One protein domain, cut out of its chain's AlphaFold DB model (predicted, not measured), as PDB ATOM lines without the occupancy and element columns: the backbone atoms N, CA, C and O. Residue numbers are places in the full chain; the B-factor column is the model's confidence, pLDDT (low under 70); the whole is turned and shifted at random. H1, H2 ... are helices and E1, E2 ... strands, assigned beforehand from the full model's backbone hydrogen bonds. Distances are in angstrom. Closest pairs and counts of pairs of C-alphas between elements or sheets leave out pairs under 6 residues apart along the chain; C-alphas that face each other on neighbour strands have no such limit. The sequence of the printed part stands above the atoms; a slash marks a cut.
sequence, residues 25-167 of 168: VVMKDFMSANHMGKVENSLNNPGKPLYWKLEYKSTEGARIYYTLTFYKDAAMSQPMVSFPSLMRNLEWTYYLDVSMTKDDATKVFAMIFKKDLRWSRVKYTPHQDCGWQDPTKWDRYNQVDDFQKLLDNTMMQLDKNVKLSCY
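What this domain is: This is residues 25 to 167 of the 168 residues of an uncharacterized protein of Bacteroidetes bacterium (UniProt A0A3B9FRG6). One large antiparallel sheet of eight strands, E1 to E8, is curled like part of a barrel and wraps round one long helix, H2, which lies in the hollow of the curl between edge strand E1 and strands E7 and E8. The barrel is not closed by strand pairing, since E1 and E8 are apart; short H1 only grazes the sheet, and short H3 sits beside E4 and E5. The printed part has 143 residues, with three named helices and eight named strands in the order H1, E1 to E8, H2, H3; the sheet's order is the chain's order, E1 to E8. The class is mixed, helices and strands. The whole is compact and rounded, with a radius of gyration of the C-alphas of 14.6 A and spans of 40 by 33 by 31 A.

Where its parts are: H1 is residues 25 to 31, from C-alpha 25 at (59.310, -18.923, 101.077). E1 is residues 35 to 39, E2 residues 50 to 60, 30.2 A long, and E3 residues 63 to 71, 25.2 A. E4, residues 79 to 89, is 27.3 A long and bends by 50 degrees at residue 84. E5 is residues 93 to 102, 28.6 A, and E6 residues 105 to 114, 28.8 A. E7 is residues 119 to 123 and E8 residues 140 to 142. H2, residues 147 to 161, is 21.3 A long and begins at C-alpha 147 (57.199, -5.023, 94.444). H3 is residues 164 to 167, ending at C-alpha 167 (32.546, -1.118, 85.145).

How they stand to each other: E1 to E8 form a meander, each strand the antiparallel neighbour and hairpin partner of the one before. N 37 and O 52 of E1 and E2 are 3.0 A apart, N 55 and O 67 of E2 and E3 2.8 A, N 66 and O 85 of E3 and E4 2.8 A, N 97 and O 86 of E5 and E4 2.8 A, N 98 and O 109 of E5 and E6 2.8 A, N 112 and O 121 of E6 and E7 2.8 A, and N 120 and O 141 of E7 and E8 2.8 A, within hydrogen-bond range. The sheet curls round H2, in two layers, a helix on one face of a sheet. H2 touches E1, closest at the C-alphas of Val 39 and Met 156, 5.6 A. H3 is only just at the sheet's level, at a height of 3.9 A; its closest C-alphas to E5 are Tyr 167 and Lys 102, 6.1 A. In H2 every O i to N i+4 pair is within hydrogen-bond range; in H1 1 of 3 such pairs is, beside 2 of 4 O i to N i+3 pairs, and H3, with 4 residues, is too short for any O i to N i+4 pair.

The domain as a whole: The C-alphas farthest apart, of Val 25 and Asp 129, are 42.6 A apart. The printed part has no cut. The link E7 to E8 is long, 16 residues. Mean pLDDT of the printed part is 93.7; residues 25 to 28 are under 70.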
ATOM      1  N   VAL A  25      60.109 -19.188  99.865       43.94
ATOM      2  CA  VAL A  25      59.310 -18.923 101.077       43.94
ATOM      3  C   VAL A  25      59.107 -17.417 101.295       43.94
ATOM      4  O   VAL A  25      57.984 -16.987 101.530       43.94
ATOM      5  N   VAL A  26      60.142 -16.594 101.080       48.25
ATOM      6  CA  VAL A  26      60.114 -15.143 101.379       48.25
ATOM      7  C   VAL A  26      59.075 -14.365 100.555       48.25
ATOM      8  O   VAL A  26      58.449 -13.434 101.048       48.25
ATOM      9  N   MET A  27      58.844 -14.749  99.298       65.12
ATOM     10  CA  MET A  27      57.845 -14.092  98.440       65.12
ATOM     11  C   MET A  27      56.434 -14.643  98.619       65.12
ATOM     12  O   MET A  27      55.477 -13.960  98.266       65.12
ATOM     13  N   LYS A  28      56.286 -15.871  99.124       68.75
ATOM     14  CA  LYS A  28      54.964 -16.467  99.309       68.75
ATOM     15  C   LYS A  28      54.174 -15.681 100.347       68.75
ATOM     16  O   LYS A  28      53.051 -15.296 100.054       68.75
ATOM     17  N   ASP A  29      54.785 -15.384 101.489       74.31
ATOM     18  CA  ASP A  29      54.124 -14.652 102.575       74.31
ATOM     19  C   ASP A  29      53.768 -13.228 102.161       74.31
ATOM     20  O   ASP A  29      52.682 -12.746 102.469       74.31
ATOM     21  N   PHE A  30      54.652 -12.581 101.393       78.62
ATOM     22  CA  PHE A  30      54.372 -11.258 100.856       78.62
ATOM     23  C   PHE A  30      53.171 -11.291  99.908       78.62
ATOM     24  O   PHE A  30      52.263 -10.487 100.053       78.62
ATOM     25  N   MET A  31      53.128 -12.225  98.954       82.31
ATOM     26  CA  MET A  31      51.998 -12.302  98.026       82.31
ATOM     27  C   MET A  31      50.724 -12.784  98.737       82.31
ATOM     28  O   MET A  31      49.637 -12.324  98.432       82.31
ATOM     29  N   SER A  32      50.795 -13.660  99.731       87.81
ATOM     30  CA  SER A  32      49.613 -14.115 100.477       87.81
ATOM     31  C   SER A  32      49.126 -13.097 101.529       87.81
ATOM     32  O   SER A  32      48.629 -13.488 102.583       87.81
ATOM     33  N   ALA A  33      49.248 -11.796 101.248       92.44
ATOM     34  CA  ALA A  33      48.823 -10.698 102.108       92.44
ATOM     35  C   ALA A  33      48.010  -9.645 101.335       92.44
ATOM     36  O   ALA A  33      47.962  -9.627 100.107       92.44
ATOM     37  N   ASN A  34      47.355  -8.749 102.075       96.31
ATOM     38  CA  ASN A  34      46.714  -7.582 101.478       96.31
ATOM     39  C   ASN A  34      47.771  -6.575 101.011       96.31
ATOM     40  O   ASN A  34      48.719  -6.289 101.741       96.31
ATOM     41  N   HIS A  35      47.540  -5.958  99.856       96.06
ATOM     42  CA  HIS A  35      48.332  -4.827  99.375       96.06
ATOM     43  C   HIS A  35      47.440  -3.619  99.165       96.06
ATOM     44  O   HIS A  35      46.259  -3.758  98.850       96.06
ATOM     45  N   MET A  36      47.997  -2.429  99.327       97.69
ATOM     46  CA  MET A  36      47.260  -1.195  99.111       97.69
ATOM     47  C   MET A  36      48.197  -0.078  98.683       97.69
ATOM     48  O   MET A  36      49.403  -0.142  98.915       97.69
ATOM     49  N   GLY A  37      47.626   0.952  98.082       98.00
ATOM     50  CA  GLY A  37      48.362   2.122  97.643       98.00
ATOM     51  C   GLY A  37      47.421   3.193  97.124       98.00
ATOM     52  O   GLY A  37      46.206   3.156  97.354       98.00
ATOM     53  N   LYS A  38      47.994   4.167  96.421       98.00
ATOM     54  CA  LYS A  38      47.233   5.242  95.789       98.00
ATOM     55  C   LYS A  38      47.885   5.714  94.499       98.00
ATOM     56  O   LYS A  38      49.101   5.687  94.357       98.00
ATOM     57  N   VAL A  39      47.047   6.184  93.588       97.94
ATOM     58  CA  VAL A  39      47.433   6.917  92.387       97.94
ATOM     59  C   VAL A  39      47.141   8.389  92.642       97.94
ATOM     60  O   VAL A  39      45.990   8.771  92.851       97.94
ATOM     61  N   GLU A  40      48.186   9.209  92.663       97.94
ATOM     62  CA  GLU A  40      48.047  10.662  92.774       97.94
ATOM     63  C   GLU A  40      47.493  11.260  91.476       97.94
ATOM     64  O   GLU A  40      47.775  10.751  90.393       97.94
ATOM     65  N   ASN A  41      46.755  12.370  91.580       97.12
ATOM     66  CA  ASN A  41      46.196  13.097  90.431       97.12
ATOM     67  C   ASN A  41      45.408  12.198  89.455       97.12
ATOM     68  O   ASN A  41      45.596  12.269  88.240       97.12
ATOM     69  N   SER A  42      44.543  11.335  89.989       97.81
ATOM     70  CA  SER A  42      43.863  10.299  89.210       97.81
ATOM     71  C   SER A  42      42.847  10.867  88.215       97.81
ATOM     72  O   SER A  42      42.096  11.801  88.516       97.81
ATOM     73  N   LEU A  43      42.760  10.237  87.039       97.12
ATOM     74  CA  LEU A  43      41.704  10.527  86.058       97.12
ATOM     75  C   LEU A  43      40.342   9.969  86.495       97.12
ATOM     76  O   LEU A  43      39.302  10.549  86.189       97.12
ATOM     77  N   ASN A  44      40.334   8.860  87.241       97.88
ATOM     78  CA  ASN A  44      39.120   8.227  87.759       97.88
ATOM     79  C   ASN A  44      38.630   8.807  89.098       97.88
ATOM     80  O   ASN A  44      37.521   8.490  89.538       97.88
ATOM     81  N   ASN A  45      39.412   9.684  89.731       97.56
ATOM     82  CA  ASN A  45      38.984  10.502  90.862       97.56
ATOM     83  C   ASN A  45      39.379  11.969  90.614       97.56
ATOM     84  O   ASN A  45      40.444  12.354  91.058       97.56
ATOM     85  N   PRO A  46      38.552  12.783  89.934       95.12
ATOM     86  CA  PRO A  46      38.862  14.082  89.308       95.12
ATOM     87  C   PRO A  46      40.074  14.883  89.843       95.12
ATOM     88  O   PRO A  46      39.903  15.872  90.556       95.12
ATOM     89  N   GLY A  47      41.302  14.465  89.505       94.75
ATOM     90  CA  GLY A  47      42.557  15.086  89.958       94.75
ATOM     91  C   GLY A  47      42.912  14.881  91.442       94.75
ATOM     92  O   GLY A  47      43.947  15.352  91.899       94.75
ATOM     93  N   LYS A  48      42.084  14.172  92.206       97.88
ATOM     94  CA  LYS A  48      42.322  13.744  93.589       97.88
ATOM     95  C   LYS A  48      43.021  12.374  93.624       97.88
ATOM     96  O   LYS A  48      43.054  11.673  92.612       97.88
ATOM     97  N   PRO A  49      43.564  11.948  94.778       98.38
ATOM     98  CA  PRO A  49      44.144  10.616  94.897       98.38
ATOM     99  C   PRO A  49      43.076   9.523  94.751       98.38
ATOM    100  O   PRO A  49      42.021   9.600  95.383       98.38
ATOM    101  N   LEU A  50      43.347   8.494  93.953       98.50
ATOM    102  CA  LEU A  50      42.544   7.270  93.886       98.50
ATOM    103  C   LEU A  50      43.252   6.174  94.676       98.50
ATOM    104  O   LEU A  50      44.404   5.855  94.397       98.50
ATOM    105  N   TYR A  51      42.567   5.587  95.645       98.62
ATOM    106  CA  TYR A  51      43.131   4.558  96.513       98.62
ATOM    107  C   TYR A  51      42.785   3.178  95.968       98.62
ATOM    108  O   TYR A  51      41.720   2.985  95.381       98.62
ATOM    109  N   TRP A  52      43.674   2.211  96.157       98.62
ATOM    110  CA  TRP A  52      43.465   0.841  95.705       98.62
ATOM    111  C   TRP A  52      43.856  -0.156  96.791       98.62
ATOM    112  O   TRP A  52      44.762   0.100  97.587       98.62
ATOM    113  N   LYS A  53      43.177  -1.304  96.809       98.50
ATOM    114  CA  LYS A  53      43.458  -2.436  97.694       98.50
ATOM    115  C   LYS A  53      43.364  -3.740  96.908       98.50
ATOM    116  O   LYS A  53      42.337  -4.015  96.302       98.50
ATOM    117  N   LEU A  54      44.417  -4.547  96.937       97.94
ATOM    118  CA  LEU A  54      44.385  -5.961  96.571       97.94
ATOM    119  C   LEU A  54      44.143  -6.758  97.847       97.94
ATOM    120  O   LEU A  54      45.051  -6.948  98.656       97.94
ATOM    121  N   GLU A  55      42.906  -7.188  98.050       97.88
ATOM    122  CA  GLU A  55      42.519  -7.981  99.208       97.88
ATOM    123  C   GLU A  55      42.728  -9.467  98.934       97.88
ATOM    124  O   GLU A  55      42.082 -10.031  98.050       97.88
ATOM    125  N   TYR A  56      43.625 -10.092  99.692       97.19
ATOM    126  CA  TYR A  56      43.913 -11.517  99.619       97.19
ATOM    127  C   TYR A  56      42.672 -12.343  99.968       97.19
ATOM    128  O   TYR A  56      41.974 -12.060 100.943       97.19
ATOM    129  N   LYS A  57      42.413 -13.389  99.179       97.00
ATOM    130  CA  LYS A  57      41.314 -14.334  99.414       97.00
ATOM    131  C   LYS A  57      41.832 -15.723  99.757       97.00
ATOM    132  O   LYS A  57      41.514 -16.255 100.816       97.00
ATOM    133  N   SER A  58      42.608 -16.320  98.861       94.69
ATOM    134  CA  SER A  58      43.077 -17.698  99.008       94.69
ATOM    135  C   SER A  58      44.302 -17.978  98.143       94.69
ATOM    136  O   SER A  58      44.655 -17.208  97.246       94.69
ATOM    137  N   THR A  59      44.946 -19.115  98.406       92.50
ATOM    138  CA  THR A  59      46.043 -19.648  97.596       92.50
ATOM    139  C   THR A  59      45.718 -21.082  97.183       92.50
ATOM    140  O   THR A  59      45.471 -21.924  98.042       92.50
ATOM    141  N   GLU A  60      45.773 -21.377  95.883       88.38
ATOM    142  CA  GLU A  60      45.590 -22.722  95.319       88.38
ATOM    143  C   GLU A  60      46.784 -23.072  94.422       88.38
ATOM    144  O   GLU A  60      46.894 -22.642  93.269       88.38
ATOM    145  N   GLY A  61      47.729 -23.845  94.958       85.31
ATOM    146  CA  GLY A  61      48.984 -24.130  94.264       85.31
ATOM    147  C   GLY A  61      49.770 -22.844  93.982       85.31
ATOM    148  O   GLY A  61      50.154 -22.135  94.906       85.31
ATOM    149  N   ALA A  62      50.011 -22.543  92.702       83.06
ATOM    150  CA  ALA A  62      50.720 -21.333  92.265       83.06
ATOM    151  C   ALA A  62      49.803 -20.113  92.040       83.06
ATOM    152  O   ALA A  62      50.277 -19.059  91.606       83.06
ATOM    153  N   ARG A  63      48.492 -20.265  92.265       88.44
ATOM    154  CA  ARG A  63      47.478 -19.224  92.064       88.44
ATOM    155  C   ARG A  63      47.163 -18.550  93.388       88.44
ATOM    156  O   ARG A  63      46.842 -19.233  94.355       88.44
ATOM    157  N   ILE A  64      47.227 -17.227  93.408       93.50
ATOM    158  CA  ILE A  64      46.845 -16.414  94.560       93.50
ATOM    159  C   ILE A  64      45.694 -15.524  94.133       93.50
ATOM    160  O   ILE A  64      45.843 -14.697  93.233       93.50
ATOM    161  N   TYR A  65      44.540 -15.734  94.748       96.50
ATOM    162  CA  TYR A  65      43.324 -15.015  94.410       96.50
ATOM    163  C   TYR A  65      43.184 -13.782  95.291       96.50
ATOM    164  O   TYR A  65      43.362 -13.847  96.511       96.50
ATOM    165  N   TYR A  66      42.815 -12.677  94.655       98.19
ATOM    166  CA  TYR A  66      42.531 -11.405  95.296       98.19
ATOM    167  C   TYR A  66      41.216 -10.824  94.785       98.19
ATOM    168  O   TYR A  66      40.697 -11.196  93.729       98.19
ATOM    169  N   THR A  67      40.735  -9.818  95.498       98.44
ATOM    170  CA  THR A  67      39.832  -8.810  94.947       98.44
ATOM    171  C   THR A  67      40.574  -7.482  94.884       98.44
ATOM    172  O   THR A  67      41.061  -7.005  95.907       98.44
ATOM    173  N   LEU A  68      40.686  -6.895  93.691       98.56
ATOM    174  CA  LEU A  68      41.169  -5.527  93.522       98.56
ATOM    175  C   LEU A  68      39.992  -4.575  93.696       98.56
ATOM    176  O   LEU A  68      39.057  -4.636  92.906       98.56
ATOM    177  N   THR A  69      40.061  -3.676  94.668       98.69
ATOM    178  CA  THR A  69      39.038  -2.654  94.902       98.69
ATOM    179  C   THR A  69      39.653  -1.264  94.841       98.69
ATOM    180  O   THR A  69      40.708  -1.020  95.428       98.69
ATOM    181  N   PHE A  70      38.979  -0.348  94.147       98.50
ATOM    182  CA  PHE A  70      39.318   1.075  94.128       98.50
ATOM    183  C   PHE A  70      38.402   1.869  95.058       98.50
ATOM    184  O   PHE A  70      37.233   1.528  95.219       98.50
ATOM    185  N   TYR A  71      38.924   2.951  95.631       98.56
ATOM    186  CA  TYR A  71      38.230   3.828  96.572       98.56
ATOM    187  C   TYR A  71      38.541   5.294  96.267       98.56
ATOM    188  O   TYR A  71      39.646   5.639  95.841       98.56
ATOM    189  N   LYS A  72      37.569   6.176  96.520       97.75
ATOM    190  CA  LYS A  72      37.724   7.626  96.312       97.75
ATOM    191  C   LYS A  72      38.250   8.369  97.546       97.75
ATOM    192  O   LYS A  72      38.595   9.545  97.434       97.75
ATOM    193  N   ASP A  73      38.316   7.703  98.698       97.19
ATOM    194  CA  ASP A  73      38.726   8.262  99.986       97.19
ATOM    195  C   ASP A  73      39.865   7.464 100.640       97.19
ATOM    196  O   ASP A  73      39.987   6.253 100.463       97.19
ATOM    197  N   ALA A  74      40.684   8.156 101.439       97.12
ATOM    198  CA  ALA A  74      41.850   7.572 102.110       97.12
ATOM    199  C   ALA A  74      41.488   6.525 103.167       97.12
ATOM    200  O   ALA A  74      42.286   5.635 103.448       97.12
ATOM    201  N   ALA A  75      40.293   6.635 103.755       97.06
ATOM    202  CA  ALA A  75      39.800   5.670 104.726       97.06
ATOM    203  C   ALA A  75      39.349   4.356 104.065       97.06
ATOM    204  O   ALA A  75      39.064   3.398 104.779       97.06
ATOM    205  N   MET A  76      39.299   4.304 102.723       97.31
ATOM    206  CA  MET A  76      38.824   3.162 101.936       97.31
ATOM    207  C   MET A  76      37.451   2.673 102.420       97.31
ATOM    208  O   MET A  76      37.198   1.476 102.550       97.31
ATOM    209  N   SER A  77      36.573   3.627 102.735       94.69
ATOM    210  CA  SER A  77      35.312   3.358 103.428       94.69
ATOM    211  C   SER A  77      34.212   2.844 102.501       94.69
ATOM    212  O   SER A  77      33.405   2.013 102.914       94.69
ATOM    213  N   GLN A  78      34.179   3.315 101.250       95.81
ATOM    214  CA  GLN A  78      33.164   2.949 100.260       95.81
ATOM    215  C   GLN A  78      33.825   2.463  98.963       95.81
ATOM    216  O   GLN A  78      34.470   3.262  98.274       95.81
ATOM    217  N   PRO A  79      33.689   1.167  98.612       97.25
ATOM    218  CA  PRO A  79      34.178   0.637  97.345       97.25
ATOM    219  C   PRO A  79      33.606   1.418  96.156       97.25
ATOM    220  O   PRO A  79      32.394   1.563  96.027       97.25
ATOM    221  N   MET A  80      34.475   1.895  95.268       96.62
ATOM    222  CA  MET A  80      34.073   2.473  93.986       96.62
ATOM    223  C   MET A  80      33.786   1.369  92.970       96.62
ATOM    224  O   MET A  80      32.721   1.334  92.377       96.62
ATOM    225  N   VAL A  81      34.749   0.475  92.753       97.62
ATOM    226  CA  VAL A  81      34.620  -0.656  91.829       97.62
ATOM    227  C   VAL A  81      35.533  -1.781  92.297       97.62
ATOM    228  O   VAL A  81      36.587  -1.511  92.881       97.62
ATOM    229  N   SER A  82      35.123  -3.031  92.072       98.25
ATOM    230  CA  SER A  82      35.890  -4.215  92.463       98.25
ATOM    231  C   SER A  82      36.017  -5.213  91.323       98.25
ATOM    232  O   SER A  82      35.062  -5.455  90.592       98.25
ATOM    233  N   PHE A  83      37.185  -5.840  91.223       98.31
ATOM    234  CA  PHE A  83      37.506  -6.803  90.181       98.31
ATOM    235  C   PHE A  83      38.097  -8.081  90.780       98.31
ATOM    236  O   PHE A  83      39.015  -8.011  91.610       98.31
ATOM    237  N   PRO A  84      37.648  -9.264  90.332       98.31
ATOM    238  CA  PRO A  84      38.365 -10.503  90.586       98.31
ATOM    239  C   PRO A  84      39.787 -10.395  90.040       98.31
ATOM    240  O   PRO A  84      39.996  -9.960  88.906       98.31
ATOM    241  N   SER A  85      40.768 -10.767  90.854       97.88
ATOM    242  CA  SER A  85      42.177 -10.676  90.489       97.88
ATOM    243  C   SER A  85      42.912 -11.961  90.840       97.88
ATOM    244  O   SER A  85      42.615 -12.627  91.831       97.88
ATOM    245  N   LEU A  86      43.885 -12.320  90.017       95.62
ATOM    246  CA  LEU A  86      44.676 -13.528  90.162       95.62
ATOM    247  C   LEU A  86      46.144 -13.186  89.964       95.62
ATOM    248  O   LEU A  86      46.531 -12.665  88.921       95.62
ATOM    249  N   MET A  87      46.976 -13.560  90.926       93.75
ATOM    250  CA  MET A  87      48.419 -13.513  90.775       93.75
ATOM    251  C   MET A  87      48.992 -14.912  90.586       93.75
ATOM    252  O   MET A  87      48.540 -15.883  91.200       93.75
ATOM    253  N   ARG A  88      50.015 -15.015  89.737       91.00
ATOM    254  CA  ARG A  88      50.818 -16.230  89.580       91.00
ATOM    255  C   ARG A  88      52.287 -15.903  89.750       91.00
ATOM    256  O   ARG A  88      52.841 -15.083  89.018       91.00
ATOM    257  N   ASN A  89      52.913 -16.597  90.689       86.94
ATOM    258  CA  ASN A  89      54.354 -16.582  90.876       86.94
ATOM    259  C   ASN A  89      54.973 -17.790  90.187       86.94
ATOM    260  O   ASN A  89      54.977 -18.891  90.733       86.94
ATOM    261  N   LEU A  90      55.483 -17.566  88.981       87.44
ATOM    262  CA  LEU A  90      56.254 -18.561  88.247       87.44
ATOM    263  C   LEU A  90      57.742 -18.306  88.461       87.44
ATOM    264  O   LEU A  90      58.134 -17.219  88.878       87.44
ATOM    265  N   GLU A  91      58.582 -19.277  88.124       86.50
ATOM    266  CA  GLU A  91      60.036 -19.190  88.304       86.50
ATOM    267  C   GLU A  91      60.620 -17.873  87.753       86.50
ATOM    268  O   GLU A  91      61.224 -17.099  88.495       86.50
ATOM    269  N   TRP A  92      60.306 -17.542  86.497       89.38
ATOM    270  CA  TRP A  92      60.887 -16.398  85.778       89.38
ATOM    271  C   TRP A  92      60.000 -15.150  85.723       89.38
ATOM    272  O   TRP A  92      60.461 -14.076  85.323       89.38
ATOM    273  N   THR A  93      58.725 -15.267  86.093       90.62
ATOM    274  CA  THR A  93      57.718 -14.220  85.862       90.62
ATOM    275  C   THR A  93      56.712 -14.091  86.997       90.62
ATOM    276  O   THR A  93      56.275 -15.104  87.544       90.62
ATOM    277  N   TYR A  94      56.274 -12.860  87.273       90.12
ATOM    278  CA  TYR A  94      54.986 -12.619  87.932       90.12
ATOM    279  C   TYR A  94      53.934 -12.226  86.906       90.12
ATOM    280  O   TYR A  94      54.218 -11.446  85.994       90.12
ATOM    281  N   TYR A  95      52.726 -12.740  87.106       93.25
ATOM    282  CA  TYR A  95      51.522 -12.279  86.427       93.25
ATOM    283  C   TYR A  95      50.545 -11.740  87.459       93.25
ATOM    284  O   TYR A  95      50.341 -12.406  88.471       93.25
ATOM    285  N   LEU A  96      49.940 -10.586  87.187       96.38
ATOM    286  CA  LEU A  96      48.719 -10.127  87.849       96.38
ATOM    287  C   LEU A  96      47.650  -9.942  86.776       96.38
ATOM    288  O   LEU A  96      47.768  -9.051  85.937       96.38
ATOM    289  N   ASP A  97      46.625 -10.777  86.840       97.69
ATOM    290  CA  ASP A  97      45.458 -10.743  85.972       97.69
ATOM    291  C   ASP A  97      44.299 -10.102  86.740       97.69
ATOM    292  O   ASP A  97      44.001 -10.503  87.864       97.69
ATOM    293  N   VAL A  98      43.635  -9.122  86.136       98.31
ATOM    294  CA  VAL A  98      42.440  -8.460  86.668       98.31
ATOM    295  C   VAL A  98      41.312  -8.662  85.661       98.31
ATOM    296  O   VAL A  98      41.381  -8.178  84.528       98.31
ATOM    297  N   SER A  99      40.284  -9.405  86.061       98.25
ATOM    298  CA  SER A  99      39.122  -9.691  85.221       98.25
ATOM    299  C   SER A  99      38.144  -8.525  85.282       98.25
ATOM    300  O   SER A  99      37.570  -8.244  86.332       98.25
ATOM    301  N   MET A 100      37.947  -7.853  84.152       98.06
ATOM    302  CA  MET A 100      37.019  -6.734  84.020       98.06
ATOM    303  C   MET A 100      35.861  -7.164  83.123       98.06
ATOM    304  O   MET A 100      36.082  -7.490  81.954       98.06
ATOM    305  N   THR A 101      34.644  -7.173  83.664       96.69
ATOM    306  CA  THR A 101      33.436  -7.630  82.963       96.69
ATOM    307  C   THR A 101      32.518  -6.448  82.671       96.69
ATOM    308  O   THR A 101      32.282  -5.630  83.556       96.69
ATOM    309  N   LYS A 102      32.015  -6.354  81.438       95.75
ATOM    310  CA  LYS A 102      31.008  -5.377  81.003       95.75
ATOM    311  C   LYS A 102      30.138  -6.014  79.920       95.75
ATOM    312  O   LYS A 102      30.685  -6.608  78.996       95.75
ATOM    313  N   ASP A 103      28.817  -5.867  80.024       92.81
ATOM    314  CA  ASP A 103      27.832  -6.399  79.063       92.81
ATOM    315  C   ASP A 103      28.097  -7.876  78.700       92.81
ATOM    316  O   ASP A 103      28.246  -8.229  77.532       92.81
ATOM    317  N   ASP A 104      28.270  -8.724  79.720       90.88
ATOM    318  CA  ASP A 104      28.581 -10.164  79.622       90.88
ATOM    319  C   ASP A 104      29.933 -10.535  78.979       90.88
ATOM    320  O   ASP A 104      30.343 -11.699  78.999       90.88
ATOM    321  N   ALA A 105      30.695  -9.563  78.479       96.12
ATOM    322  CA  ALA A 105      32.053  -9.770  78.001       96.12
ATOM    323  C   ALA A 105      33.061  -9.579  79.139       96.12
ATOM    324  O   ALA A 105      33.032  -8.588  79.867       96.12
ATOM    325  N   THR A 106      33.995 -10.520  79.284       97.38
ATOM    326  CA  THR A 106      35.121 -10.390  80.218       97.38
ATOM    327  C   THR A 106      36.413 -10.193  79.445       97.38
ATOM    328  O   THR A 106      36.772 -11.002  78.590       97.38
ATOM    329  N   LYS A 107      37.147  -9.133  79.785       97.69
ATOM    330  CA  LYS A 107      38.507  -8.893  79.300       97.69
ATOM    331  C   LYS A 107      39.469  -8.864  80.480       97.69
ATOM    332  O   LYS A 107      39.131  -8.369  81.551       97.69
ATOM    333  N   VAL A 108      40.679  -9.367  80.266       97.75
ATOM    334  CA  VAL A 108      41.695  -9.478  81.317       97.75
ATOM    335  C   VAL A 108      42.756  -8.408  81.129       97.75
ATOM    336  O   VAL A 108      43.450  -8.386  80.111       97.75
ATOM    337  N   PHE A 109      42.882  -7.532  82.119       98.06
ATOM    338  CA  PHE A 109      44.036  -6.658  82.265       98.06
ATOM    339  C   PHE A 109      45.174  -7.469  82.876       98.06
ATOM    340  O   PHE A 109      45.015  -8.024  83.960       98.06
ATOM    341  N   ALA A 110      46.306  -7.564  82.180       97.75
ATOM    342  CA  ALA A 110      47.419  -8.409  82.602       97.75
ATOM    343  C   ALA A 110      48.696  -7.589  82.781       97.75
ATOM    344  O   ALA A 110      49.203  -6.997  81.824       97.75
ATOM    345  N   MET A 111      49.258  -7.603  83.987       97.62
ATOM    346  CA  MET A 111      50.635  -7.187  84.238       97.62
ATOM    347  C   MET A 111      51.551  -8.404  84.175       97.62
ATOM    348  O   MET A 111      51.295  -9.422  84.810       97.62
ATOM    349  N   ILE A 112      52.637  -8.274  83.417       96.69
ATOM    350  CA  ILE A 112      53.696  -9.270  83.301       96.69
ATOM    351  C   ILE A 112      54.984  -8.635  83.799       96.69
ATOM    352  O   ILE A 112      55.442  -7.651  83.218       96.69
ATOM    353  N   PHE A 113      55.599  -9.228  84.815       95.88
ATOM    354  CA  PHE A 113      56.918  -8.847  85.304       95.88
ATOM    355  C   PHE A 113      57.930  -9.951  85.023       95.88
ATOM    356  O   PHE A 113      57.738 -11.091  85.443       95.88
ATOM    357  N   LYS A 114      59.025  -9.612  84.341       94.62
ATOM    358  CA  LYS A 114      60.160 -10.508  84.086       94.62
ATOM    359  C   LYS A 114      61.215 -10.308  85.168       94.62
ATOM    360  O   LYS A 114      61.848  -9.255  85.216       94.62
ATOM    361  N   LYS A 115      61.386 -11.304  86.042       90.25
ATOM    362  CA  LYS A 115      62.201 -11.189  87.266       90.25
ATOM    363  C   LYS A 115      63.692 -11.080  86.984       90.25
ATOM    364  O   LYS A 115      64.386 -10.315  87.641       90.25
ATOM    365  N   ASP A 116      64.153 -11.837  85.998       91.44
ATOM    366  CA  ASP A 116      65.523 -11.852  85.487       91.44
ATOM    367  C   ASP A 116      65.921 -10.497  84.896       91.44
ATOM    368  O   ASP A 116      66.979  -9.957  85.200       91.44
ATOM    369  N   LEU A 117      65.032  -9.919  84.088       93.25
ATOM    370  CA  LEU A 117      65.291  -8.679  83.358       93.25
ATOM    371  C   LEU A 117      64.791  -7.419  84.081       93.25
ATOM    372  O   LEU A 117      64.945  -6.317  83.556       93.25
ATOM    373  N   ARG A 118      64.154  -7.578  85.248       93.19
ATOM    374  CA  ARG A 118      63.630  -6.508  86.112       93.19
ATOM    375  C   ARG A 118      62.801  -5.455  85.363       93.19
ATOM    376  O   ARG A 118      62.955  -4.256  85.584       93.19
ATOM    377  N   TRP A 119      61.904  -5.889  84.479       95.31
ATOM    378  CA  TRP A 119      60.940  -5.000  83.820       95.31
ATOM    379  C   TRP A 119      59.526  -5.557  83.885       95.31
ATOM    380  O   TRP A 119      59.339  -6.776  83.913       95.31
ATOM    381  N   SER A 120      58.531  -4.671  83.840       96.75
ATOM    382  CA  SER A 120      57.128  -5.042  83.680       96.75
ATOM    383  C   SER A 120      56.454  -4.355  82.494       96.75
ATOM    384  O   SER A 120      56.876  -3.299  82.012       96.75
ATOM    385  N   ARG A 121      55.426  -5.019  81.965       96.88
ATOM    386  CA  ARG A 121      54.503  -4.473  80.969       96.88
ATOM    387  C   ARG A 121      53.087  -4.823  81.363       96.88
ATOM    388  O   ARG A 121      52.827  -5.930  81.827       96.88
ATOM    389  N   VAL A 122      52.189  -3.902  81.072       96.38
ATOM    390  CA  VAL A 122      50.756  -4.134  81.112       96.38
ATOM    391  C   VAL A 122      50.255  -4.392  79.694       96.38
ATOM    392  O   VAL A 122      50.758  -3.814  78.729       96.38
ATOM    393  N   LYS A 123      49.279  -5.287  79.563       93.75
ATOM    394  CA  LYS A 123      48.530  -5.513  78.330       93.75
ATOM    395  C   LYS A 123      47.049  -5.541  78.650       93.75
ATOM    396  O   LYS A 123      46.607  -6.355  79.459       93.75
ATOM    397  N   TYR A 124      46.297  -4.674  77.988       96.19
ATOM    398  CA  TYR A 124      44.849  -4.660  78.072       96.19
ATOM    399  C   TYR A 124      44.248  -3.877  76.906       96.19
ATOM    400  O   TYR A 124      44.803  -2.865  76.477       96.19
ATOM    401  N   THR A 125      43.095  -4.329  76.427       95.31
ATOM    402  CA  THR A 125      42.258  -3.568  75.500       95.31
ATOM    403  C   THR A 125      40.937  -3.319  76.212       95.31
ATOM    404  O   THR A 125      40.183  -4.281  76.379       95.31
ATOM    405  N   PRO A 126      40.637  -2.082  76.640       96.38
ATOM    406  CA  PRO A 126      39.371  -1.772  77.294       96.38
ATOM    407  C   PRO A 126      38.159  -2.208  76.464       96.38
ATOM    408  O   PRO A 126      38.243  -2.435  75.250       96.38
ATOM    409  N   HIS A 127      37.005  -2.365  77.109       96.56
ATOM    410  CA  HIS A 127      35.745  -2.435  76.369       96.56
ATOM    411  C   HIS A 127      35.541  -1.143  75.571       96.56
ATOM    412  O   HIS A 127      36.177  -0.122  75.857       96.56
ATOM    413  N   GLN A 128      34.698  -1.204  74.541       94.75
ATOM    414  CA  GLN A 128      34.418  -0.043  73.701       94.75
ATOM    415  C   GLN A 128      34.033   1.162  74.577       94.75
ATOM    416  O   GLN A 128      33.337   1.004  75.580       94.75
ATOM    417  N   ASP A 129      34.583   2.334  74.251       94.12
ATOM    418  CA  ASP A 129      34.404   3.617  74.955       94.12
ATOM    419  C   ASP A 129      34.924   3.690  76.407       94.12
ATOM    420  O   ASP A 129      34.910   4.762  77.026       94.12
ATOM    421  N   CYS A 130      35.485   2.595  76.932       96.75
ATOM    422  CA  CYS A 130      36.007   2.500  78.298       96.75
ATOM    423  C   CYS A 130      37.481   2.925  78.425       96.75
ATOM    424  O   CYS A 130      38.065   2.826  79.504       96.75
ATOM    425  N   GLY A 131      38.107   3.366  77.332       96.56
ATOM    426  CA  GLY A 131      39.454   3.933  77.332       96.56
ATOM    427  C   GLY A 131      39.444   5.444  77.579       96.56
ATOM    428  O   GLY A 131      38.562   6.154  77.094       96.56
ATOM    429  N   TRP A 132      40.442   5.953  78.304       94.62
ATOM    430  CA  TRP A 132      40.740   7.394  78.367       94.62
ATOM    431  C   TRP A 132      41.443   7.902  77.104       94.62
ATOM    432  O   TRP A 132      41.391   9.092  76.808       94.62
ATOM    433  N   GLN A 133      42.112   7.005  76.375       89.81
ATOM    434  CA  GLN A 133      42.917   7.314  75.195       89.81
ATOM    435  C   GLN A 133      42.651   6.287  74.092       89.81
ATOM    436  O   GLN A 133      42.498   5.096  74.386       89.81
ATOM    437  N   ASP A 134      42.668   6.748  72.841       86.25
ATOM    438  CA  ASP A 134      42.587   5.914  71.643       86.25
ATOM    439  C   ASP A 134      43.726   6.274  70.657       86.25
ATOM    440  O   ASP A 134      43.759   7.398  70.151       86.25
ATOM    441  N   PRO A 135      44.713   5.384  70.428       85.81
ATOM    442  CA  PRO A 135      44.869   4.088  71.079       85.81
ATOM    443  C   PRO A 135      45.315   4.235  72.539       85.81
ATOM    444  O   PRO A 135      46.018   5.175  72.920       85.81
ATOM    445  N   THR A 136      44.956   3.248  73.355       89.62
ATOM    446  CA  THR A 136      45.452   3.117  74.727       89.62
ATOM    447  C   THR A 136      46.977   2.944  74.745       89.62
ATOM    448  O   THR A 136      47.525   2.197  73.931       89.62
ATOM    449  N   LYS A 137      47.677   3.611  75.674       90.38
ATOM    450  CA  LYS A 137      49.149   3.609  75.742       90.38
ATOM    451  C   LYS A 137      49.645   2.939  77.019       90.38
ATOM    452  O   LYS A 137      49.494   3.471  78.117       90.38
ATOM    453  N   TRP A 138      50.292   1.791  76.847       94.56
ATOM    454  CA  TRP A 138      50.898   1.020  77.930       94.56
ATOM    455  C   TRP A 138      52.411   1.215  77.939       94.56
ATOM    456  O   TRP A 138      53.105   0.873  76.980       94.56
ATOM    457  N   ASP A 139      52.917   1.748  79.041       94.94
ATOM    458  CA  ASP A 139      54.327   2.040  79.230       94.94
ATOM    459  C   ASP A 139      55.056   0.803  79.785       94.94
ATOM    460  O   ASP A 139      54.518   0.011  80.567       94.94
ATOM    461  N   ARG A 140      56.315   0.606  79.385       95.00
ATOM    462  CA  ARG A 140      57.186  -0.393  80.021       95.00
ATOM    463  C   ARG A 140      57.803   0.231  81.265       95.00
ATOM    464  O   ARG A 140      58.477   1.252  81.154       95.00
ATOM    465  N   TYR A 141      57.666  -0.426  82.409       95.69
ATOM    466  CA  TYR A 141      58.391  -0.043  83.613       95.69
ATOM    467  C   TYR A 141      59.690  -0.847  83.698       95.69
ATOM    468  O   TYR A 141      59.682  -2.078  83.653       95.69
ATOM    469  N   ASN A 142      60.823  -0.150  83.722       95.06
ATOM    470  CA  ASN A 142      62.157  -0.744  83.784       95.06
ATOM    471  C   ASN A 142      62.729  -0.611  85.193       95.06
ATOM    472  O   ASN A 142      62.311   0.271  85.936       95.06
ATOM    473  N   GLN A 143      63.727  -1.440  85.508       91.69
ATOM    474  CA  GLN A 143      64.456  -1.391  86.779       91.69
ATOM    475  C   GLN A 143      63.526  -1.521  87.990       91.69
ATOM    476  O   GLN A 143      63.618  -0.764  88.949       91.69
ATOM    477  N   VAL A 144      62.618  -2.495  87.936       90.31
ATOM    478  CA  VAL A 144      61.741  -2.808  89.067       90.31
ATOM    479  C   VAL A 144      62.591  -3.387  90.197       90.31
ATOM    480  O   VAL A 144      63.042  -4.537  90.127       90.31
ATOM    481  N   ASP A 145      62.822  -2.570  91.214       88.81
ATOM    482  CA  ASP A 145      63.589  -2.886  92.418       88.81
ATOM    483  C   ASP A 145      62.690  -3.319  93.584       88.81
ATOM    484  O   ASP A 145      63.123  -4.069  94.455       88.81
ATOM    485  N   ASP A 146      61.429  -2.893  93.553       88.06
ATOM    486  CA  ASP A 146      60.467  -3.062  94.628       88.06
ATOM    487  C   ASP A 146      59.100  -3.528  94.105       88.06
ATOM    488  O   ASP A 146      58.609  -3.092  93.057       88.06
ATOM    489  N   PHE A 147      58.475  -4.443  94.846       88.00
ATOM    490  CA  PHE A 147      57.199  -5.023  94.444       88.00
ATOM    491  C   PHE A 147      56.022  -4.073  94.688       88.00
ATOM    492  O   PHE A 147      55.080  -4.060  93.897       88.00
ATOM    493  N   GLN A 148      56.067  -3.245  95.732       91.00
ATOM    494  CA  GLN A 148      55.021  -2.252  95.960       91.00
ATOM    495  C   GLN A 148      55.019  -1.216  94.824       91.00
ATOM    496  O   GLN A 148      53.972  -0.983  94.225       91.00
ATOM    497  N   LYS A 149      56.190  -0.719  94.401       92.38
ATOM    498  CA  LYS A 149      56.330   0.141  93.211       92.38
ATOM    499  C   LYS A 149      55.842  -0.533  91.928       92.38
ATOM    500  O   LYS A 149      55.287   0.142  91.060       92.38
ATOM    501  N   LEU A 150      56.038  -1.846  91.779       94.69
ATOM    502  CA  LEU A 150      55.477  -2.604  90.655       94.69
ATOM    503  C   LEU A 150      53.945  -2.527  90.649       94.69
ATOM    504  O   LEU A 150      53.356  -2.258  89.598       94.69
ATOM    505  N   LEU A 151      53.306  -2.754  91.799       95.75
ATOM    506  CA  LEU A 151      51.852  -2.654  91.933       95.75
ATOM    507  C   LEU A 151      51.364  -1.216  91.726       95.75
ATOM    508  O   LEU A 151      50.456  -1.008  90.928       95.75
ATOM    509  N   ASP A 152      52.007  -0.225  92.345       96.06
ATOM    510  CA  ASP A 152      51.665   1.192  92.178       96.06
ATOM    511  C   ASP A 152      51.756   1.623  90.708       96.06
ATOM    512  O   ASP A 152      50.824   2.231  90.179       96.06
ATOM    513  N   ASN A 153      52.828   1.238  89.999       96.94
ATOM    514  CA  ASN A 153      52.948   1.493  88.564       96.94
ATOM    515  C   ASN A 153      51.823   0.814  87.772       96.94
ATOM    516  O   ASN A 153      51.260   1.416  86.861       96.94
ATOM    517  N   THR A 154      51.472  -0.420  88.135       97.50
ATOM    518  CA  THR A 154      50.396  -1.174  87.484       97.50
ATOM    519  C   THR A 154      49.053  -0.457  87.629       97.50
ATOM    520  O   THR A 154      48.351  -0.268  86.633       97.50
ATOM    521  N   MET A 155      48.717   0.005  88.838       98.00
ATOM    522  CA  MET A 155      47.463   0.718  89.101       98.00
ATOM    523  C   MET A 155      47.449   2.110  88.469       98.00
ATOM    524  O   MET A 155      46.429   2.516  87.916       98.00
ATOM    525  N   MET A 156      48.585   2.812  88.455       97.56
ATOM    526  CA  MET A 156      48.741   4.075  87.725       97.56
ATOM    527  C   MET A 156      48.490   3.887  86.224       97.56
ATOM    528  O   MET A 156      47.828   4.711  85.595       97.56
ATOM    529  N   GLN A 157      48.993   2.802  85.631       97.25
ATOM    530  CA  GLN A 157      48.750   2.523  84.220       97.25
ATOM    531  C   GLN A 157      47.292   2.190  83.934       97.25
ATOM    532  O   GLN A 157      46.786   2.625  82.901       97.25
ATOM    533  N   LEU A 158      46.615   1.456  84.821       97.50
ATOM    534  CA  LEU A 158      45.176   1.238  84.707       97.50
ATOM    535  C   LEU A 158      44.418   2.575  84.771       97.50
ATOM    536  O   LEU A 158      43.629   2.856  83.875       97.50
ATOM    537  N   ASP A 159      44.711   3.422  85.762       97.50
ATOM    538  CA  ASP A 159      44.056   4.723  85.945       97.50
ATOM    539  C   ASP A 159      44.225   5.653  84.735       97.50
ATOM    540  O   ASP A 159      43.249   6.203  84.230       97.50
ATOM    541  N   LYS A 160      45.452   5.765  84.214       96.12
ATOM    542  CA  LYS A 160      45.790   6.598  83.049       96.12
ATOM    543  C   LYS A 160      45.035   6.196  81.776       96.12
ATOM    544  O   LYS A 160      44.862   7.020  80.877       96.12
ATOM    545  N   ASN A 161      44.645   4.927  81.664       97.38
ATOM    546  CA  ASN A 161      44.188   4.336  80.410       97.38
ATOM    547  C   ASN A 161      42.722   3.904  80.416       97.38
ATOM    548  O   ASN A 161      42.114   3.853  79.348       97.38
ATOM    549  N   VAL A 162      42.147   3.596  81.578       97.69
ATOM    550  CA  VAL A 162      40.826   2.972  81.696       97.69
ATOM    551  C   VAL A 162      39.881   3.839  82.519       97.69
ATOM    552  O   VAL A 162      40.202   4.234  83.639       97.69
ATOM    553  N   LYS A 163      38.685   4.082  81.976       97.62
ATOM    554  CA  LYS A 163      37.551   4.692  82.678       97.62
ATOM    555  C   LYS A 163      36.899   3.643  83.574       97.62
ATOM    556  O   LYS A 163      36.103   2.823  83.120       97.62
ATOM    557  N   LEU A 164      37.234   3.657  84.857       97.31
ATOM    558  CA  LEU A 164      36.720   2.709  85.847       97.31
ATOM    559  C   LEU A 164      35.204   2.828  86.049       97.31
ATOM    560  O   LEU A 164      34.558   1.831  86.354       97.31
ATOM    561  N   SER A 165      34.621   4.005  85.803       95.81
ATOM    562  CA  SER A 165      33.168   4.214  85.852       95.81
ATOM    563  C   SER A 165      32.384   3.386  84.832       95.81
ATOM    564  O   SER A 165      31.177   3.246  84.973       95.81
ATOM    565  N   CYS A 166      33.039   2.844  83.802       95.62
ATOM    566  CA  CYS A 166      32.396   1.969  82.823       95.62
ATOM    567  C   CYS A 166      32.125   0.547  83.341       95.62
ATOM    568  O   CYS A 166      31.501  -0.235  82.628       95.62
ATOM    569  N   TYR A 167      32.632   0.209  84.529       95.94
ATOM    570  CA  TYR A 167      32.546  -1.118  85.145       95.94
ATOM    571  C   TYR A 167      31.840  -1.088  86.509       95.94
ATOM    572  O   TYR A 167      32.023  -2.002  87.314       95.94
TER     573      TYR A 167